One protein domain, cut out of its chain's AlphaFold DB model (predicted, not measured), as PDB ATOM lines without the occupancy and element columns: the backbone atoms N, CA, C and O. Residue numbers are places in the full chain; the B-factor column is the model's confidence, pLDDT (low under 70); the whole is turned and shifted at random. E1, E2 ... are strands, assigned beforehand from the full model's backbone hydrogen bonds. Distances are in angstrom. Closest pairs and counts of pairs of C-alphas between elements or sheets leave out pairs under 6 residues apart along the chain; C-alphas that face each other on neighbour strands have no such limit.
ATOM      1  N   ILE A 373     -28.438 109.136  -4.440       95.00
ATOM      2  CA  ILE A 373     -27.995 110.518  -4.680       95.00
ATOM      3  C   ILE A 373     -27.717 111.221  -3.346       95.00
ATOM      4  O   ILE A 373     -28.500 111.105  -2.403       95.00
ATOM      5  N   VAL A 374     -26.606 111.957  -3.272       93.38
ATOM      6  CA  VAL A 374     -26.202 112.725  -2.088       93.38
ATOM      7  C   VAL A 374     -25.669 114.103  -2.460       93.38
ATOM      8  O   VAL A 374     -24.934 114.261  -3.428       93.38
ATOM      9  N   ASP A 375     -25.974 115.090  -1.620       90.25
ATOM     10  CA  ASP A 375     -25.550 116.479  -1.827       90.25
ATOM     11  C   ASP A 375     -24.114 116.762  -1.338       90.25
ATOM     12  O   ASP A 375     -23.645 117.893  -1.427       90.25
ATOM     13  N   SER A 376     -23.404 115.767  -0.780       90.00
ATOM     14  CA  SER A 376     -21.988 115.910  -0.404       90.00
ATOM     15  C   SER A 376     -21.245 114.594  -0.158       90.00
ATOM     16  O   SER A 376     -21.831 113.585   0.245       90.00
ATOM     17  N   PHE A 377     -19.919 114.656  -0.302       89.69
ATOM     18  CA  PHE A 377     -18.960 113.660   0.178       89.69
ATOM     19  C   PHE A 377     -17.878 114.342   1.046       89.69
ATOM     20  O   PHE A 377     -16.864 114.806   0.525       89.69
ATOM     21  N   PRO A 378     -18.050 114.393   2.385       84.38
ATOM     22  CA  PRO A 378     -17.100 115.064   3.288       84.38
ATOM     23  C   PRO A 378     -15.695 114.442   3.338       84.38
ATOM     24  O   PRO A 378     -14.740 115.116   3.707       84.38
ATOM     25  N   ASP A 379     -15.580 113.159   2.975       86.44
ATOM     26  CA  ASP A 379     -14.343 112.365   3.001       86.44
ATOM     27  C   ASP A 379     -13.755 112.122   1.591       86.44
ATOM     28  O   ASP A 379     -12.965 111.187   1.419       86.44
ATOM     29  N   ALA A 380     -14.175 112.902   0.585       84.94
ATOM     30  CA  ALA A 380     -13.667 112.855  -0.792       84.94
ATOM     31  C   ALA A 380     -12.191 113.289  -0.903       84.94
ATOM     32  O   ALA A 380     -11.621 113.810   0.051       84.94
ATOM     33  N   ASP A 381     -11.575 113.079  -2.065       76.31
ATOM     34  CA  ASP A 381     -10.271 113.641  -2.429       76.31
ATOM     35  C   ASP A 381     -10.385 114.363  -3.792       76.31
ATOM     36  O   ASP A 381     -10.649 113.690  -4.793       76.31
ATOM     37  N   PRO A 382     -10.249 115.705  -3.860       74.88
ATOM     38  CA  PRO A 382     -10.087 116.635  -2.737       74.88
ATOM     39  C   PRO A 382     -11.338 116.712  -1.838       74.88
ATOM     40  O   PRO A 382     -12.453 116.417  -2.268       74.88
ATOM     41  N   ALA A 383     -11.148 117.133  -0.583       72.69
ATOM     42  CA  ALA A 383     -12.213 117.274   0.415       72.69
ATOM     43  C   ALA A 383     -12.361 118.719   0.926       72.69
ATOM     44  O   ALA A 383     -11.350 119.410   1.086       72.69
ATOM     45  N   PRO A 384     -13.579 119.132   1.328       74.44
ATOM     46  CA  PRO A 384     -14.865 118.449   1.127       74.44
ATOM     47  C   PRO A 384     -15.442 118.716  -0.276       74.44
ATOM     48  O   PRO A 384     -15.070 119.687  -0.924       74.44
ATOM     49  N   LEU A 385     -16.385 117.878  -0.717       86.06
ATOM     50  CA  LEU A 385     -17.131 118.059  -1.967       86.06
ATOM     51  C   LEU A 385     -18.628 118.251  -1.652       86.06
ATOM     52  O   LEU A 385     -19.245 117.328  -1.110       86.06
ATOM     53  N   TYR A 386     -19.202 119.414  -1.981       89.12
ATOM     54  CA  TYR A 386     -20.631 119.738  -1.823       89.12
ATOM     55  C   TYR A 386     -21.311 119.992  -3.177       89.12
ATOM     56  O   TYR A 386     -20.655 120.361  -4.139       89.12
ATOM     57  N   TYR A 387     -22.628 119.792  -3.262       89.69
ATOM     58  CA  TYR A 387     -23.415 120.017  -4.485       89.69
ATOM     59  C   TYR A 387     -23.454 121.497  -4.900       89.69
ATOM     60  O   TYR A 387     -23.276 121.797  -6.079       89.69
ATOM     61  N   GLU A 388     -23.627 122.409  -3.938       87.00
ATOM     62  CA  GLU A 388     -23.751 123.850  -4.212       87.00
ATOM     63  C   GLU A 388     -22.463 124.446  -4.818       87.00
ATOM     64  O   GLU A 388     -22.544 125.311  -5.679       87.00
ATOM     65  N   ASP A 389     -21.277 123.929  -4.457       86.81
ATOM     66  CA  ASP A 389     -19.978 124.371  -5.008       86.81
ATOM     67  C   ASP A 389     -19.824 124.074  -6.520       86.81
ATOM     68  O   ASP A 389     -18.874 124.530  -7.157       86.81
ATOM     69  N   TYR A 390     -20.731 123.269  -7.084       86.56
ATOM     70  CA  TYR A 390     -20.747 122.843  -8.484       86.56
ATOM     71  C   TYR A 390     -22.118 123.069  -9.149       86.56
ATOM     72  O   TYR A 390     -22.448 122.375 -10.117       86.56
ATOM     73  N   LEU A 391     -22.914 124.005  -8.628       89.62
ATOM     74  CA  LEU A 391     -24.132 124.528  -9.241       89.62
ATOM     75  C   LEU A 391     -23.859 125.953  -9.738       89.62
ATOM     76  O   LEU A 391     -23.200 126.725  -9.050       89.62
ATOM     77  N   THR A 392     -24.348 126.300 -10.927       85.19
ATOM     78  CA  THR A 392     -24.240 127.656 -11.485       85.19
ATOM     79  C   THR A 392     -25.525 128.047 -12.228       85.19
ATOM     80  O   THR A 392     -26.529 127.326 -12.223       85.19
ATOM     81  N   GLU A 393     -25.498 129.187 -12.915       77.50
ATOM     82  CA  GLU A 393     -26.524 129.606 -13.872       77.50
ATOM     83  C   GLU A 393     -26.642 128.695 -15.113       77.50
ATOM     84  O   GLU A 393     -27.693 128.690 -15.749       77.50
ATOM     85  N   SER A 394     -25.609 127.912 -15.461       81.56
ATOM     86  CA  SER A 394     -25.571 127.122 -16.710       81.56
ATOM     87  C   SER A 394     -24.997 125.701 -16.590       81.56
ATOM     88  O   SER A 394     -24.949 124.963 -17.581       81.56
ATOM     89  N   SER A 395     -24.608 125.266 -15.389       84.75
ATOM     90  CA  SER A 395     -24.061 123.929 -15.125       84.75
ATOM     91  C   SER A 395     -24.445 123.382 -13.746       84.75
ATOM     92  O   SER A 395     -24.834 124.126 -12.844       84.75
ATOM     93  N   ALA A 396     -24.367 122.058 -13.588       90.25
ATOM     94  CA  ALA A 396     -24.606 121.364 -12.321       90.25
ATOM     95  C   ALA A 396     -23.801 120.053 -12.243       90.25
ATOM     96  O   ALA A 396     -23.653 119.358 -13.246       90.25
ATOM     97  N   SER A 397     -23.335 119.651 -11.057       91.00
ATOM     98  CA  SER A 397     -22.746 118.313 -10.841       91.00
ATOM     99  C   SER A 397     -23.580 117.478  -9.881       91.00
ATOM    100  O   SER A 397     -23.925 117.933  -8.795       91.00
ATOM    101  N   ILE A 398     -23.890 116.237 -10.257       93.75
ATOM    102  CA  ILE A 398     -24.725 115.327  -9.464       93.75
ATOM    103  C   ILE A 398     -23.873 114.177  -8.935       93.75
ATOM    104  O   ILE A 398     -23.080 113.603  -9.681       93.75
ATOM    105  N   PHE A 399     -24.044 113.825  -7.658       94.00
ATOM    106  CA  PHE A 399     -23.266 112.773  -7.002       94.00
ATOM    107  C   PHE A 399     -24.165 111.694  -6.393       94.00
ATOM    108  O   PHE A 399     -25.221 111.991  -5.832       94.00
ATOM    109  N   TRP A 400     -23.737 110.434  -6.441       94.75
ATOM    110  CA  TRP A 400     -24.406 109.325  -5.751       94.75
ATOM    111  C   TRP A 400     -23.394 108.299  -5.237       94.75
ATOM    112  O   TRP A 400     -22.235 108.280  -5.643       94.75
ATOM    113  N   LYS A 401     -23.809 107.454  -4.290       92.62
ATOM    114  CA  LYS A 401     -22.932 106.421  -3.711       92.62
ATOM    115  C   LYS A 401     -22.710 105.256  -4.671       92.62
ATOM    116  O   LYS A 401     -23.620 104.882  -5.411       92.62
ATOM    117  N   VAL A 402     -21.528 104.643  -4.589       90.38
ATOM    118  CA  VAL A 402     -21.236 103.398  -5.316       90.38
ATOM    119  C   VAL A 402     -22.203 102.274  -4.904       90.38
ATOM    120  O   VAL A 402     -22.576 102.192  -3.728       90.38
ATOM    121  N   PRO A 403     -22.617 101.404  -5.841       88.38
ATOM    122  CA  PRO A 403     -23.415 100.224  -5.539       88.38
ATOM    123  C   PRO A 403     -22.535  99.149  -4.890       88.38
ATOM    124  O   PRO A 403     -21.348  99.033  -5.199       88.38
ATOM    125  N   TYR A 404     -23.124  98.325  -4.025       81.00
ATOM    126  CA  TYR A 404     -22.432  97.205  -3.388       81.00
ATOM    127  C   TYR A 404     -23.140  95.885  -3.684       81.00
ATOM    128  O   TYR A 404     -24.355  95.760  -3.550       81.00
ATOM    129  N   THR A 405     -22.348  94.871  -4.017       72.00
ATOM    130  CA  THR A 405     -22.775  93.472  -4.059       72.00
ATOM    131  C   THR A 405     -23.239  93.012  -2.672       72.00
ATOM    132  O   THR A 405     -22.752  93.492  -1.646       72.00
ATOM    133  N   GLY A 406     -24.065  91.961  -2.607       60.53
ATOM    134  CA  GLY A 406     -24.440  91.304  -1.341       60.53
ATOM    135  C   GLY A 406     -23.272  90.690  -0.540       60.53
ATOM    136  O   GLY A 406     -23.490  90.148   0.540       60.53
ATOM    137  N   LYS A 407     -22.036  90.769  -1.057       63.69
ATOM    138  CA  LYS A 407     -20.779  90.379  -0.394       63.69
ATOM    139  C   LYS A 407     -19.975  91.586   0.134       63.69
ATOM    140  O   LYS A 407     -18.893  91.393   0.677       63.69
ATOM    141  N   GLY A 408     -20.487  92.815  -0.009       63.69
ATOM    142  CA  GLY A 408     -19.866  94.051   0.490       63.69
ATOM    143  C   GLY A 408     -18.768  94.647  -0.402       63.69
ATOM    144  O   GLY A 408     -18.123  95.611  -0.004       63.69
ATOM    145  N   LEU A 409     -18.552  94.094  -1.599       76.44
ATOM    146  CA  LEU A 409     -17.644  94.639  -2.617       76.44
ATOM    147  C   LEU A 409     -18.413  95.559  -3.574       76.44
ATOM    148  O   LEU A 409     -19.597  95.310  -3.805       76.44
ATOM    149  N   VAL A 410     -17.752  96.572  -4.144       79.62
ATOM    150  CA  VAL A 410     -18.355  97.476  -5.146       79.62
ATOM    151  C   VAL A 410     -18.855  96.675  -6.356       79.62
ATOM    152  O   VAL A 410     -18.157  95.783  -6.840       79.62
ATOM    153  N   ASP A 411     -20.074  96.963  -6.812       80.88
ATOM    154  CA  ASP A 411     -20.721  96.252  -7.920       80.88
ATOM    155  C   ASP A 411     -20.475  96.959  -9.264       80.88
ATOM    156  O   ASP A 411     -21.260  97.795  -9.709       80.88
ATOM    157  N   ASN A 412     -19.364  96.606  -9.912       77.25
ATOM    158  CA  ASN A 412     -18.963  97.174 -11.202       77.25
ATOM    159  C   ASN A 412     -19.801  96.665 -12.398       77.25
ATOM    160  O   ASN A 412     -19.587  97.135 -13.513       77.25
ATOM    161  N   ASP A 413     -20.741  95.728 -12.205       77.00
ATOM    162  CA  ASP A 413     -21.633  95.275 -13.288       77.00
ATOM    163  C   ASP A 413     -22.869  96.189 -13.447       77.00
ATOM    164  O   ASP A 413     -23.751  95.918 -14.268       77.00
ATOM    165  N   VAL A 414     -22.983  97.233 -12.616       86.12
ATOM    166  CA  VAL A 414     -24.074  98.210 -12.661       86.12
ATOM    167  C   VAL A 414     -23.737  99.323 -13.651       86.12
ATOM    168  O   VAL A 414     -22.755 100.044 -13.496       86.12
ATOM    169  N   THR A 415     -24.610  99.490 -14.639       88.69
ATOM    170  CA  THR A 415     -24.610 100.614 -15.586       88.69
ATOM    171  C   THR A 415     -25.771 101.560 -15.280       88.69
ATOM    172  O   THR A 415     -26.675 101.208 -14.517       88.69
ATOM    173  N   TYR A 416     -25.772 102.761 -15.861       89.94
ATOM    174  CA  TYR A 416     -26.782 103.780 -15.565       89.94
ATOM    175  C   TYR A 416     -27.461 104.347 -16.817       89.94
ATOM    176  O   TYR A 416     -26.801 104.640 -17.812       89.94
ATOM    177  N   ASP A 417     -28.777 104.552 -16.734       89.50
ATOM    178  CA  ASP A 417     -29.531 105.396 -17.669       89.50
ATOM    179  C   ASP A 417     -29.863 106.721 -16.981       89.50
ATOM    180  O   ASP A 417     -30.446 106.719 -15.892       89.50
ATOM    181  N   ILE A 418     -29.518 107.838 -17.623       90.62
ATOM    182  CA  ILE A 418     -29.688 109.196 -17.094       90.62
ATOM    183  C   ILE A 418     -30.582 110.004 -18.036       90.62
ATOM    184  O   ILE A 418     -30.346 110.048 -19.244       90.62
ATOM    185  N   TYR A 419     -31.579 110.686 -17.470       90.56
ATOM    186  CA  TYR A 419     -32.486 111.591 -18.169       90.56
ATOM    187  C   TYR A 419     -32.479 112.978 -17.520       90.56
ATOM    188  O   TYR A 419     -32.405 113.091 -16.294       90.56
ATOM    189  N   LEU A 420     -32.624 114.026 -18.333       91.56
ATOM    190  CA  LEU A 420     -32.696 115.416 -17.885       91.56
ATOM    191  C   LEU A 420     -33.980 116.073 -18.409       91.56
ATOM    192  O   LEU A 420     -34.108 116.390 -19.590       91.56
ATOM    193  N   LEU A 421     -34.954 116.257 -17.517       90.62
ATOM    194  CA  LEU A 421     -36.305 116.722 -17.849       90.62
ATOM    195  C   LEU A 421     -36.535 118.152 -17.350       90.62
ATOM    196  O   LEU A 421     -36.034 118.509 -16.291       90.62
ATOM    197  N   LYS A 422     -37.391 118.933 -18.020       87.25
ATOM    198  CA  LYS A 422     -37.869 120.243 -17.513       87.25
ATOM    199  C   LYS A 422     -39.263 120.202 -16.869       87.25
ATOM    200  O   LYS A 422     -39.747 121.203 -16.355       87.25
ATOM    201  N   ASN A 423     -39.951 119.061 -16.918       85.81
ATOM    202  CA  ASN A 423     -41.358 118.943 -16.533       85.81
ATOM    203  C   ASN A 423     -41.577 117.765 -15.576       85.81
ATOM    204  O   ASN A 423     -41.283 116.613 -15.890       85.81
ATOM    205  N   ILE A 424     -42.166 118.061 -14.414       88.31
ATOM    206  CA  ILE A 424     -42.401 117.100 -13.330       88.31
ATOM    207  C   ILE A 424     -43.318 115.928 -13.716       88.31
ATOM    208  O   ILE A 424     -43.264 114.873 -13.090       88.31
ATOM    209  N   ARG A 425     -44.168 116.080 -14.741       85.38
ATOM    210  CA  ARG A 425     -45.050 114.992 -15.212       85.38
ATOM    211  C   ARG A 425     -44.242 113.849 -15.824       85.38
ATOM    212  O   ARG A 425     -44.502 112.678 -15.542       85.38
ATOM    213  N   ASP A 426     -43.227 114.223 -16.591       84.75
ATOM    214  CA  ASP A 426     -42.402 113.315 -17.379       84.75
ATOM    215  C   ASP A 426     -41.457 112.506 -16.476       84.75
ATOM    216  O   ASP A 426     -41.069 111.397 -16.823       84.75
ATOM    217  N   VAL A 427     -41.189 112.986 -15.252       86.81
ATOM    218  CA  VAL A 427     -40.399 112.281 -14.224       86.81
ATOM    219  C   VAL A 427     -40.949 110.883 -13.934       86.81
ATOM    220  O   VAL A 427     -40.179 109.993 -13.603       86.81
ATOM    221  N   SER A 428     -42.261 110.664 -14.061       81.75
ATOM    222  CA  SER A 428     -42.891 109.360 -13.795       81.75
ATOM    223  C   SER A 428     -42.722 108.318 -14.911       81.75
ATOM    224  O   SER A 428     -42.917 107.130 -14.665       81.75
ATOM    225  N   ASN A 429     -42.385 108.754 -16.128       84.06
ATOM    226  CA  ASN A 429     -42.154 107.917 -17.305       84.06
ATOM    227  C   ASN A 429     -41.351 108.753 -18.327       84.06
ATOM    228  O   ASN A 429     -41.956 109.342 -19.231       84.06
ATOM    229  N   PRO A 430     -40.021 108.873 -18.163       84.00
ATOM    230  CA  PRO A 430     -39.220 109.826 -18.921       84.00
ATOM    231  C   PRO A 430     -39.201 109.485 -20.420       84.00
ATOM    232  O   PRO A 430     -38.814 108.372 -20.790       84.00
ATOM    233  N   PRO A 431     -39.596 110.419 -21.306       77.44
ATOM    234  CA  PRO A 431     -39.481 110.232 -22.746       77.44
ATOM    235  C   PRO A 431     -38.024 110.028 -23.178       77.44
ATOM    236  O   PRO A 431     -37.119 110.723 -22.710       77.44
ATOM    237  N   SER A 432     -37.792 109.108 -24.117       71.44
ATOM    238  CA  SER A 432     -36.447 108.741 -24.584       71.44
ATOM    239  C   SER A 432     -35.654 109.918 -25.163       71.44
ATOM    240  O   SER A 432     -34.436 109.932 -25.055       71.44
ATOM    241  N   ASN A 433     -36.334 110.945 -25.685       67.31
ATOM    242  CA  ASN A 433     -35.717 112.177 -26.184       67.31
ATOM    243  C   ASN A 433     -35.106 113.086 -25.102       67.31
ATOM    244  O   ASN A 433     -34.555 114.128 -25.442       67.31
ATOM    245  N   TYR A 434     -35.249 112.734 -23.824       76.81
ATOM    246  CA  TYR A 434     -34.577 113.396 -22.707       76.81
ATOM    247  C   TYR A 434     -33.513 112.504 -22.053       76.81
ATOM    248  O   TYR A 434     -32.962 112.889 -21.021       76.81
ATOM    249  N   LYS A 435     -33.223 111.315 -22.610       80.81
ATOM    250  CA  LYS A 435     -32.104 110.486 -22.151       80.81
ATOM    251  C   LYS A 435     -30.798 111.133 -22.613       80.81
ATOM    252  O   LYS A 435     -30.599 111.307 -23.809       80.81
ATOM    253  N   ILE A 436     -29.920 111.459 -21.670       78.00
ATOM    254  CA  ILE A 436     -28.604 112.056 -21.944       78.00
ATOM    255  C   ILE A 436     -27.458 111.038 -21.849       78.00
ATOM    256  O   ILE A 436     -26.424 111.233 -22.474       78.00
ATOM    257  N   ALA A 437     -27.658 109.914 -21.151       78.81
ATOM    258  CA  ALA A 437     -26.737 108.776 -21.174       78.81
ATOM    259  C   ALA A 437     -27.496 107.442 -21.090       78.81
ATOM    260  O   ALA A 437     -28.466 107.331 -20.334       78.81
ATOM    261  N   SER A 438     -27.049 106.430 -21.842       81.69
ATOM    262  CA  SER A 438     -27.577 105.057 -21.804       81.69
ATOM    263  C   SER A 438     -26.463 104.075 -21.478       81.69
ATOM    264  O   SER A 438     -25.385 104.171 -22.056       81.69
ATOM    265  N   ASP A 439     -26.738 103.108 -20.600       78.19
ATOM    266  CA  ASP A 439     -25.805 102.014 -20.285       78.19
ATOM    267  C   ASP A 439     -24.415 102.541 -19.862       78.19
ATOM    268  O   ASP A 439     -23.363 101.995 -20.210       78.19
ATOM    269  N   LEU A 440     -24.417 103.656 -19.125       82.56
ATOM    270  CA  LEU A 440     -23.218 104.388 -18.747       82.56
ATOM    271  C   LEU A 440     -22.428 103.605 -17.693       82.56
ATOM    272  O   LEU A 440     -22.948 103.292 -16.618       82.56
ATOM    273  N   SER A 441     -21.173 103.311 -18.019       81.94
ATOM    274  CA  SER A 441     -20.196 102.634 -17.162       81.94
ATOM    275  C   SER A 441     -19.351 103.698 -16.463       81.94
ATOM    276  O   SER A 441     -18.844 104.593 -17.134       81.94
ATOM    277  N   MET A 442     -19.182 103.619 -15.142       81.94
ATOM    278  CA  MET A 442     -18.463 104.653 -14.383       81.94
ATOM    279  C   MET A 442     -16.943 104.436 -14.434       81.94
ATOM    280  O   MET A 442     -16.399 103.590 -13.717       81.94
ATOM    281  N   GLY A 443     -16.262 105.208 -15.285       72.94
ATOM    282  CA  GLY A 443     -14.807 105.194 -15.443       72.94
ATOM    283  C   GLY A 443     -14.070 105.847 -14.270       72.94
ATOM    284  O   GLY A 443     -14.683 106.326 -13.317       72.94
ATOM    285  N   GLU A 444     -12.734 105.899 -14.321       75.81
ATOM    286  CA  GLU A 444     -11.951 106.572 -13.267       75.81
ATOM    287  C   GLU A 444     -12.241 108.077 -13.170       75.81
ATOM    288  O   GLU A 444     -12.182 108.623 -12.070       75.81
ATOM    289  N   ALA A 445     -12.609 108.731 -14.278       75.62
ATOM    290  CA  ALA A 445     -12.960 110.153 -14.309       75.62
ATOM    291  C   ALA A 445     -14.186 110.487 -13.439       75.62
ATOM    292  O   ALA A 445     -14.216 111.528 -12.783       75.62
ATOM    293  N   ASN A 446     -15.167 109.580 -13.378       83.94
ATOM    294  CA  ASN A 446     -16.397 109.771 -12.610       83.94
ATOM    295  C   ASN A 446     -16.234 109.387 -11.122       83.94
ATOM    296  O   ASN A 446     -17.169 109.566 -10.345       83.94
ATOM    297  N   GLN A 447     -15.103 108.803 -10.700       88.94
ATOM    298  CA  GLN A 447     -14.947 108.209  -9.363       88.94
ATOM    299  C   GLN A 447     -14.604 109.229  -8.275       88.94
ATOM    300  O   GLN A 447     -13.522 109.810  -8.251       88.94
ATOM    301  N   ILE A 448     -15.471 109.323  -7.266       87.44
ATOM    302  CA  ILE A 448     -15.185 110.030  -6.017       87.44
ATOM    303  C   ILE A 448     -14.451 109.051  -5.093       87.44
ATOM    304  O   ILE A 448     -15.054 108.123  -4.543       87.44
ATOM    305  N   LYS A 449     -13.136 109.237  -4.942       89.06
ATOM    306  CA  LYS A 449     -12.258 108.431  -4.074       89.06
ATOM    307  C   LYS A 449     -12.134 109.074  -2.689       89.06
ATOM    308  O   LYS A 449     -12.329 110.276  -2.546       89.06
ATOM    309  N   SER A 450     -11.856 108.279  -1.653       85.94
ATOM    310  CA  SER A 450     -11.751 108.784  -0.279       85.94
ATOM    311  C   SER A 450     -10.325 109.127   0.138       85.94
ATOM    312  O   SER A 450      -9.458 108.253   0.151       85.94
ATOM    313  N   ILE A 451     -10.118 110.344   0.648       83.88
ATOM    314  CA  ILE A 451      -8.822 110.836   1.152       83.88
ATOM    315  C   ILE A 451      -8.261 110.024   2.337       83.88
ATOM    316  O   ILE A 451      -7.076 110.102   2.655       83.88
ATOM    317  N   LYS A 452      -9.095 109.214   3.008       82.50
ATOM    318  CA  LYS A 452      -8.695 108.377   4.157       82.50
ATOM    319  C   LYS A 452      -8.219 106.974   3.774       82.50
ATOM    320  O   LYS A 452      -7.564 106.328   4.590       82.50
ATOM    321  N   THR A 453      -8.599 106.467   2.601       82.81
ATOM    322  CA  THR A 453      -8.423 105.044   2.237       82.81
ATOM    323  C   THR A 453      -8.049 104.792   0.775       82.81
ATOM    324  O   THR A 453      -7.710 103.661   0.439       82.81
ATOM    325  N   GLY A 454      -8.148 105.794  -0.104       80.06
ATOM    326  CA  GLY A 454      -8.012 105.656  -1.558       80.06
ATOM    327  C   GLY A 454      -9.166 104.913  -2.248       80.06
ATOM    328  O   GLY A 454      -9.189 104.828  -3.473       80.06
ATOM    329  N   ALA A 455     -10.131 104.373  -1.493       84.81
ATOM    330  CA  ALA A 455     -11.239 103.592  -2.037       84.81
ATOM    331  C   ALA A 455     -12.322 104.487  -2.660       84.81
ATOM    332  O   ALA A 455     -12.574 105.591  -2.176       84.81
ATOM    333  N   VAL A 456     -12.998 103.990  -3.699       87.75
ATOM    334  CA  VAL A 456     -14.151 104.669  -4.311       87.75
ATOM    335  C   VAL A 456     -15.331 104.664  -3.334       87.75
ATOM    336  O   VAL A 456     -15.693 103.616  -2.800       87.75
ATOM    337  N   ILE A 457     -15.923 105.834  -3.096       89.31
ATOM    338  CA  ILE A 457     -17.059 106.041  -2.179       89.31
ATOM    339  C   ILE A 457     -18.315 106.565  -2.888       89.31
ATOM    340  O   ILE A 457     -19.429 106.355  -2.397       89.31
ATOM    341  N   GLY A 458     -18.157 107.185  -4.057       90.31
ATOM    342  CA  GLY A 458     -19.256 107.654  -4.894       90.31
ATOM    343  C   GLY A 458     -18.863 107.824  -6.355       90.31
ATOM    344  O   GLY A 458     -17.709 107.614  -6.728       90.31
ATOM    345  N   TYR A 459     -19.834 108.251  -7.151       91.94
ATOM    346  CA  TYR A 459     -19.657 108.680  -8.530       91.94
ATOM    347  C   TYR A 459     -20.196 110.104  -8.726       91.94
ATOM    348  O   TYR A 459     -21.089 110.536  -7.988       91.94
ATOM    349  N   ARG A 460     -19.647 110.811  -9.716       89.69
ATOM    350  CA  ARG A 460     -20.059 112.134 -10.203       89.69
ATOM    351  C   ARG A 460     -20.582 112.026 -11.637       89.69
ATOM    352  O   ARG A 460     -20.133 111.175 -12.394       89.69
ATOM    353  N   TYR A 461     -21.480 112.932 -12.008       89.44
ATOM    354  CA  TYR A 461     -21.802 113.252 -13.396       89.44
ATOM    355  C   TYR A 461     -21.938 114.772 -13.554       89.44
ATOM    356  O   TYR A 461     -22.596 115.406 -12.722       89.44
ATOM    357  N   HIS A 462     -21.316 115.356 -14.582       84.88
ATOM    358  CA  HIS A 462     -21.394 116.795 -14.870       84.88
ATOM    359  C   HIS A 462     -22.465 117.114 -15.928       84.88
ATOM    360  O   HIS A 462     -22.714 116.324 -16.836       84.88
ATOM    361  N   LEU A 463     -23.106 118.276 -15.797       84.88
ATOM    362  CA  LEU A 463     -24.134 118.799 -16.695       84.88
ATOM    363  C   LEU A 463     -23.753 120.222 -17.104       84.88
ATOM    364  O   LEU A 463     -23.523 121.062 -16.238       84.88
ATOM    365  N   GLU A 464     -23.754 120.494 -18.405       79.31
ATOM    366  CA  GLU A 464     -23.426 121.790 -19.011       79.31
ATOM    367  C   GLU A 464     -24.561 122.244 -19.940       79.31
ATOM    368  O   GLU A 464     -25.389 121.432 -20.361       79.31
ATOM    369  N   GLY A 465     -24.591 123.532 -20.293       74.00
ATOM    370  CA  GLY A 465     -25.579 124.079 -21.231       74.00
ATOM    371  C   GLY A 465     -27.002 124.125 -20.667       74.00
ATOM    372  O   GLY A 465     -27.973 124.041 -21.422       74.00
ATOM    373  N   LEU A 466     -27.137 124.225 -19.343       83.00
ATOM    374  CA  LEU A 466     -28.419 124.445 -18.686       83.00
ATOM    375  C   LEU A 466     -28.888 125.891 -18.918       83.00
ATOM    376  O   LEU A 466     -28.087 126.818 -18.994       83.00
ATOM    377  N   GLU A 467     -30.201 126.087 -19.002       81.56
ATOM    378  CA  GLU A 467     -30.812 127.415 -18.947       81.56
ATOM    379  C   GLU A 467     -30.799 127.928 -17.506       81.56
ATOM    380  O   GLU A 467     -31.034 127.162 -16.569       81.56
ATOM    381  N   SER A 468     -30.575 129.227 -17.333       78.19
ATOM    382  CA  SER A 468     -30.594 129.900 -16.034       78.19
ATOM    383  C   SER A 468     -31.998 129.962 -15.413       78.19
ATOM    384  O   SER A 468     -33.006 129.896 -16.123       78.19
ATOM    385  N   ASN A 469     -32.069 130.067 -14.076       80.12
ATOM    386  CA  ASN A 469     -33.303 130.176 -13.283       80.12
ATOM    387  C   ASN A 469     -34.361 129.100 -13.626       80.12
ATOM    388  O   ASN A 469     -35.571 129.329 -13.554       80.12
ATOM    389  N   THR A 470     -33.908 127.922 -14.058       84.31
ATOM    390  CA  THR A 470     -34.743 126.880 -14.660       84.31
ATOM    391  C   THR A 470     -34.699 125.616 -13.815       84.31
ATOM    392  O   THR A 470     -33.646 125.150 -13.382       84.31
ATOM    393  N   THR A 471     -35.877 125.039 -13.566       90.75
ATOM    394  CA  THR A 471     -35.993 123.775 -12.831       90.75
ATOM    395  C   THR A 471     -35.801 122.592 -13.774       90.75
ATOM    396  O   THR A 471     -36.605 122.372 -14.681       90.75
ATOM    397  N   TYR A 472     -34.777 121.791 -13.502       92.75
ATOM    398  CA  TYR A 472     -34.534 120.510 -14.149       92.75
ATOM    399  C   TYR A 472     -34.738 119.351 -13.163       92.75
ATOM    400  O   TYR A 472     -34.513 119.467 -11.958       92.75
ATOM    401  N   TYR A 473     -35.136 118.197 -13.687       95.00
ATOM    402  CA  TYR A 473     -35.253 116.941 -12.957       95.00
ATOM    403  C   TYR A 473     -34.270 115.947 -13.570       95.00
ATOM    404  O   TYR A 473     -34.494 115.435 -14.670       95.00
ATOM    405  N   PHE A 474     -33.182 115.688 -12.851       95.31
ATOM    406  CA  PHE A 474     -32.229 114.633 -13.164       95.31
ATOM    407  C   PHE A 474     -32.807 113.309 -12.663       95.31
ATOM    408  O   PHE A 474     -33.000 113.137 -11.457       95.31
ATOM    409  N   VAL A 475     -33.120 112.394 -13.579       95.12
ATOM    410  CA  VAL A 475     -33.692 111.075 -13.278       95.12
ATOM    411  C   VAL A 475     -32.683 110.007 -13.673       95.12
ATOM    412  O   VAL A 475     -32.274 109.945 -14.830       95.12
ATOM    413  N   ILE A 476     -32.296 109.155 -12.725       94.81
ATOM    414  CA  ILE A 476     -31.292 108.109 -12.932       94.81
ATOM    415  C   ILE A 476     -31.831 106.733 -12.528       94.81
ATOM    416  O   ILE A 476     -32.462 106.567 -11.479       94.81
ATOM    417  N   TYR A 477     -31.553 105.737 -13.366       93.00
ATOM    418  CA  TYR A 477     -31.846 104.326 -13.127       93.00
ATOM    419  C   TYR A 477     -30.537 103.540 -13.114       93.00
ATOM    420  O   TYR A 477     -29.718 103.702 -14.016       93.00
ATOM    421  N   ALA A 478     -30.363 102.652 -12.139       92.31
ATOM    422  CA  ALA A 478     -29.348 101.609 -12.212       92.31
ATOM    423  C   ALA A 478     -29.876 100.444 -13.064       92.31
ATOM    424  O   ALA A 478     -31.046 100.063 -12.962       92.31
ATOM    425  N   LYS A 479     -29.011  99.849 -13.883       90.12
ATOM    426  CA  LYS A 479     -29.292  98.664 -14.696       90.12
ATOM    427  C   LYS A 479     -28.219  97.613 -14.446       90.12
ATOM    428  O   LYS A 479     -27.031  97.916 -14.502       90.12
ATOM    429  N   LYS A 480     -28.636  96.371 -14.205       86.88
ATOM    430  CA  LYS A 480     -27.738  95.213 -14.144       86.88
ATOM    431  C   LYS A 480     -28.250  94.124 -15.076       86.88
ATOM    432  O   LYS A 480     -29.426  93.764 -15.034       86.88
ATOM    433  N   ASN A 481     -27.374  93.632 -15.941       81.31
ATOM    434  CA  ASN A 481     -27.716  92.620 -16.933       81.31
ATOM    435  C   ASN A 481     -27.541  91.215 -16.350       81.31
ATOM    436  O   ASN A 481     -26.518  90.912 -15.739       81.31
ATOM    437  N   PHE A 482     -28.529  90.348 -16.566       77.00
ATOM    438  CA  PHE A 482     -28.474  88.941 -16.174       77.00
ATOM    439  C   PHE A 482     -28.684  88.051 -17.399       77.00
ATOM    440  O   PHE A 482     -29.642  88.238 -18.148       77.00
ATOM    441  N   LEU A 483     -27.826  87.043 -17.570       73.19
ATOM    442  CA  LEU A 483     -28.036  85.995 -18.569       73.19
ATOM    443  C   LEU A 483     -29.240  85.136 -18.164       73.19
ATOM    444  O   LEU A 483     -29.265  84.569 -17.065       73.19
ATOM    445  N   VAL A 484     -30.231  85.016 -19.042       71.50
ATOM    446  CA  VAL A 484     -31.435  84.192 -18.859       71.50
ATOM    447  C   VAL A 484     -31.648  83.295 -20.078       71.50
ATOM    448  O   VAL A 484     -31.236  83.648 -21.180       71.50
ATOM    449  N   GLU A 485     -32.282  82.137 -19.886       66.38
ATOM    450  CA  GLU A 485     -32.852  81.347 -20.992       66.38
ATOM    451  C   GLU A 485     -33.835  82.225 -21.782       66.38
ATOM    452  O   GLU A 485     -34.589  82.995 -21.180       66.38
ATOM    453  N   SER A 486     -33.811  82.140 -23.113       61.38
ATOM    454  CA  SER A 486     -34.789  82.828 -23.954       61.38
ATOM    455  C   SER A 486     -36.164  82.162 -23.836       61.38
ATOM    456  O   SER A 486     -36.280  80.940 -23.827       61.38
ATOM    457  N   ASP A 487     -37.225  82.972 -23.793       53.31
ATOM    458  CA  ASP A 487     -38.612  82.495 -23.713       53.31
ATOM    459  C   ASP A 487     -39.090  81.814 -25.028       53.31
ATOM    460  O   ASP A 487     -40.219  81.318 -25.087       53.31
ATOM    461  N   THR A 488     -38.271  81.806 -26.096       45.22
ATOM    462  CA  THR A 488     -38.656  81.336 -27.446       45.22
ATOM    463  C   THR A 488     -37.678  80.389 -28.153       45.22
ATOM    464  O   THR A 488     -38.095  79.743 -29.111       45.22
ATOM    465  N   GLU A 489     -36.410  80.310 -27.738       47.06
ATOM    466  CA  GLU A 489     -35.356  79.517 -28.404       47.06
ATOM    467  C   GLU A 489     -34.347  78.976 -27.373       47.06
ATOM    468  O   GLU A 489     -34.125  79.608 -26.343       47.06
ATOM    469  N   ASP A 490     -33.706  77.833 -27.642       55.12
ATOM    470  CA  ASP A 490     -32.831  77.122 -26.687       55.12
ATOM    471  C   ASP A 490     -31.425  77.766 -26.531       55.12
ATOM    472  O   ASP A 490     -30.394  77.105 -26.642       55.12
ATOM    473  N   TYR A 491     -31.354  79.080 -26.291       64.31
ATOM    474  CA  TYR A 491     -30.108  79.805 -26.003       64.31
ATOM    475  C   TYR A 491     -30.305  80.927 -24.971       64.31
ATOM    476  O   TYR A 491     -31.428  81.337 -24.666       64.31
ATOM    477  N   MET A 492     -29.207  81.445 -24.406       70.75
ATOM    478  CA  MET A 492     -29.265  82.543 -23.441       70.75
ATOM    479  C   MET A 492     -29.272  83.916 -24.105       70.75
ATOM    480  O   MET A 492     -28.424  84.231 -24.943       70.75
ATOM    481  N   VAL A 493     -30.163  84.777 -23.627       70.50
ATOM    482  CA  VAL A 493     -30.163  86.217 -23.891       70.50
ATOM    483  C   VAL A 493     -29.726  86.966 -22.638       70.50
ATOM    484  O   VAL A 493     -29.985  86.531 -21.514       70.50
ATOM    485  N   SER A 494     -29.070  88.111 -22.812       73.38
ATOM    486  CA  SER A 494     -28.836  89.015 -21.688       73.38
ATOM    487  C   SER A 494     -30.046  89.921 -21.493       73.38
ATOM    488  O   SER A 494     -30.519  90.545 -22.444       73.38
ATOM    489  N   ARG A 495     -30.578  89.964 -20.270       79.00
ATOM    490  CA  ARG A 495     -31.795  90.701 -19.919       79.00
ATOM    491  C   ARG A 495     -31.461  91.801 -18.907       79.00
ATOM    492  O   ARG A 495     -30.974  91.469 -17.821       79.00
ATOM    493  N   PRO A 496     -31.733  93.084 -19.208       82.06
ATOM    494  CA  PRO A 496     -31.528  94.167 -18.255       82.06
ATOM    495  C   PRO A 496     -32.583  94.116 -17.147       82.06
ATOM    496  O   PRO A 496     -33.787  94.081 -17.410       82.06
ATOM    497  N   TYR A 497     -32.128  94.159 -15.897       84.69
ATOM    498  CA  TYR A 497     -32.956  94.405 -14.722       84.69
ATOM    499  C   TYR A 497     -32.691  95.835 -14.253       84.69
ATOM    500  O   TYR A 497     -31.554  96.208 -13.968       84.69
ATOM    501  N   ILE A 498     -33.751  96.642 -14.212       88.88
ATOM    502  CA  ILE A 498     -33.694  98.086 -13.954       88.88
ATOM    503  C   ILE A 498     -34.184  98.361 -12.527       88.88
ATOM    504  O   ILE A 498     -35.138  97.723 -12.071       88.88
ATOM    505  N   SER A 499     -33.535  99.286 -11.822       91.31
ATOM    506  CA  SER A 499     -33.941  99.754 -10.495       91.31
ATOM    507  C   SER A 499     -35.248 100.557 -10.533       91.31
ATOM    508  O   SER A 499     -35.725 100.978 -11.587       91.31
ATOM    509  N   ASN A 500     -35.783 100.882  -9.354       89.81
ATOM    510  CA  ASN A 500     -36.622 102.076  -9.239       89.81
ATOM    511  C   ASN A 500     -35.783 103.326  -9.569       89.81
ATOM    512  O   ASN A 500     -34.573 103.342  -9.330       89.81
ATOM    513  N   GLN A 501     -36.413 104.374 -10.090       89.88
ATOM    514  CA  GLN A 501     -35.736 105.646 -10.353       89.88
ATOM    515  C   GLN A 501     -35.289 106.352  -9.069       89.88
ATOM    516  O   GLN A 501     -36.008 106.350  -8.067       89.88
ATOM    517  N   ALA A 502     -34.154 107.041  -9.142       94.88
ATOM    518  CA  ALA A 502     -33.808 108.129  -8.236       94.88
ATOM    519  C   ALA A 502     -33.934 109.472  -8.973       94.88
ATOM    520  O   ALA A 502     -33.761 109.534 -10.191       94.88
ATOM    521  N   VAL A 503     -34.273 110.539  -8.244       94.44
ATOM    522  CA  VAL A 503     -34.538 111.868  -8.818       94.44
ATOM    523  C   VAL A 503     -33.870 112.950  -7.974       94.44
ATOM    524  O   VAL A 503     -34.095 113.004  -6.765       94.44
ATOM    525  N   LYS A 504     -33.111 113.842  -8.614       94.88
ATOM    526  CA  LYS A 504     -32.620 115.103  -8.037       94.88
ATOM    527  C   LYS A 504     -33.273 116.261  -8.781       94.88
ATOM    528  O   LYS A 504     -33.296 116.283 -10.010       94.88
ATOM    529  N   VAL A 505     -33.814 117.212  -8.026       94.81
ATOM    530  CA  VAL A 505     -34.231 118.505  -8.575       94.81
ATOM    531  C   VAL A 505     -33.000 119.403  -8.615       94.81
ATOM    532  O   VAL A 505     -32.288 119.519  -7.616       94.81
ATOM    533  N   ILE A 506     -32.766 120.008  -9.770       93.94
ATOM    534  CA  ILE A 506     -31.764 121.041 -10.019       93.94
ATOM    535  C   ILE A 506     -32.550 122.326 -10.274       93.94
ATOM    536  O   ILE A 506     -33.542 122.309 -11.002       93.94
ATOM    537  N   ILE A 507     -32.125 123.431  -9.677       90.00
ATOM    538  CA  ILE A 507     -32.616 124.771  -9.998       90.00
ATOM    539  C   ILE A 507     -31.354 125.581 -10.249       90.00
ATOM    540  O   ILE A 507     -30.562 125.740  -9.326       90.00
ATOM    541  N   THR A 508     -31.124 125.990 -11.493       85.25
ATOM    542  CA  THR A 508     -29.959 126.807 -11.860       85.25
ATOM    543  C   THR A 508     -30.057 128.201 -11.257       85.25
ATOM    544  O   THR A 508     -31.152 128.724 -11.033       85.25
TER     545      THR A 508
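Overview. This is residues 373 to 508 of the 1277 residues of an uncharacterized protein of Ruminiclostridium sp (UniProt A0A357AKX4). Two sheets stand partly face to face as a small, loose sandwich, the three strands E1, E5 and E4 making one layer and E2, E3, E8 and the first part of E6 the other. The hairpin of E6 and E7 runs out past the sandwich as a long arm and makes much of the longest axis. The printed part has 136 residues with no named helix and eight named strands, E1 to E8 in order along the chain; the class is all strand, though under half of the residues, 61, are in named strands. The sheet of three has the order E1, E5, E4 and the other is branched at E6; both are antiparallel. The whole is flat, spanning 54 by 41 by 20 A, and only just compact, close to loose, with a radius of gyration of the C-alphas of 16.8 A.

Along the chain. Residues 373 to 394 hold no named element, but residues 376 to 377 pair with residues 385 to 386, antiparallel. E1, residues 395 to 401, begins at C-alpha (-24.061, 123.929, -15.125) and is 20.9 A long. E2, residues 414 to 421, is 22.8 A long. E3 is residues 435 to 440, and E4 is residues 447 to 449. E5, residues 456 to 464, is 24.4 A long. E6, residues 471 to 485, is the longest at 43.3 A and bends by 51 degrees at residue 482. E7, residues 492 to 498, is 18.7 A long. E8, residues 502 to 507, ends at C-alpha (-32.616, 124.771, -9.998).

Arrangement. In the branched, twisted sheet, E6 has E2 on one side and E7 and E8 on the other. Its pairing is staggered: with E8 over residues 471 to 476, with E2 over 473 to 480, with E7 over 479 to 485. N 417 and O 477 are 3.0 A apart for E2 and E6, N 482 and O 495 3.0 A for the hairpin E6 and E7, and N 474 and O 504 2.9 A for E6 and E8. E3, an edge strand, forms a hairpin with E2, with N 418 and O 437 3.0 A apart. In the other sheet, E5 is the inner strand: N 398 and O 461 of E1 and E5 are 2.9 A apart, as are N 448 and O 458 of the hairpin E4 and E5. Between the sheets, the closest C-alphas of E1 and E8, Ala 396 and Ile 506, are 7.5 A apart. E2 and E5 are apart.

Size, cuts and confidence. The C-alphas farthest apart, Asn 469 and Asp 490, are 54.7 A apart. The printed part has no cut. The links E1 to E2 and E2 to E3 are long. Mean pLDDT of the printed part is 82.9; residues 406 to 408, 433 and 485 to 491 are under 70.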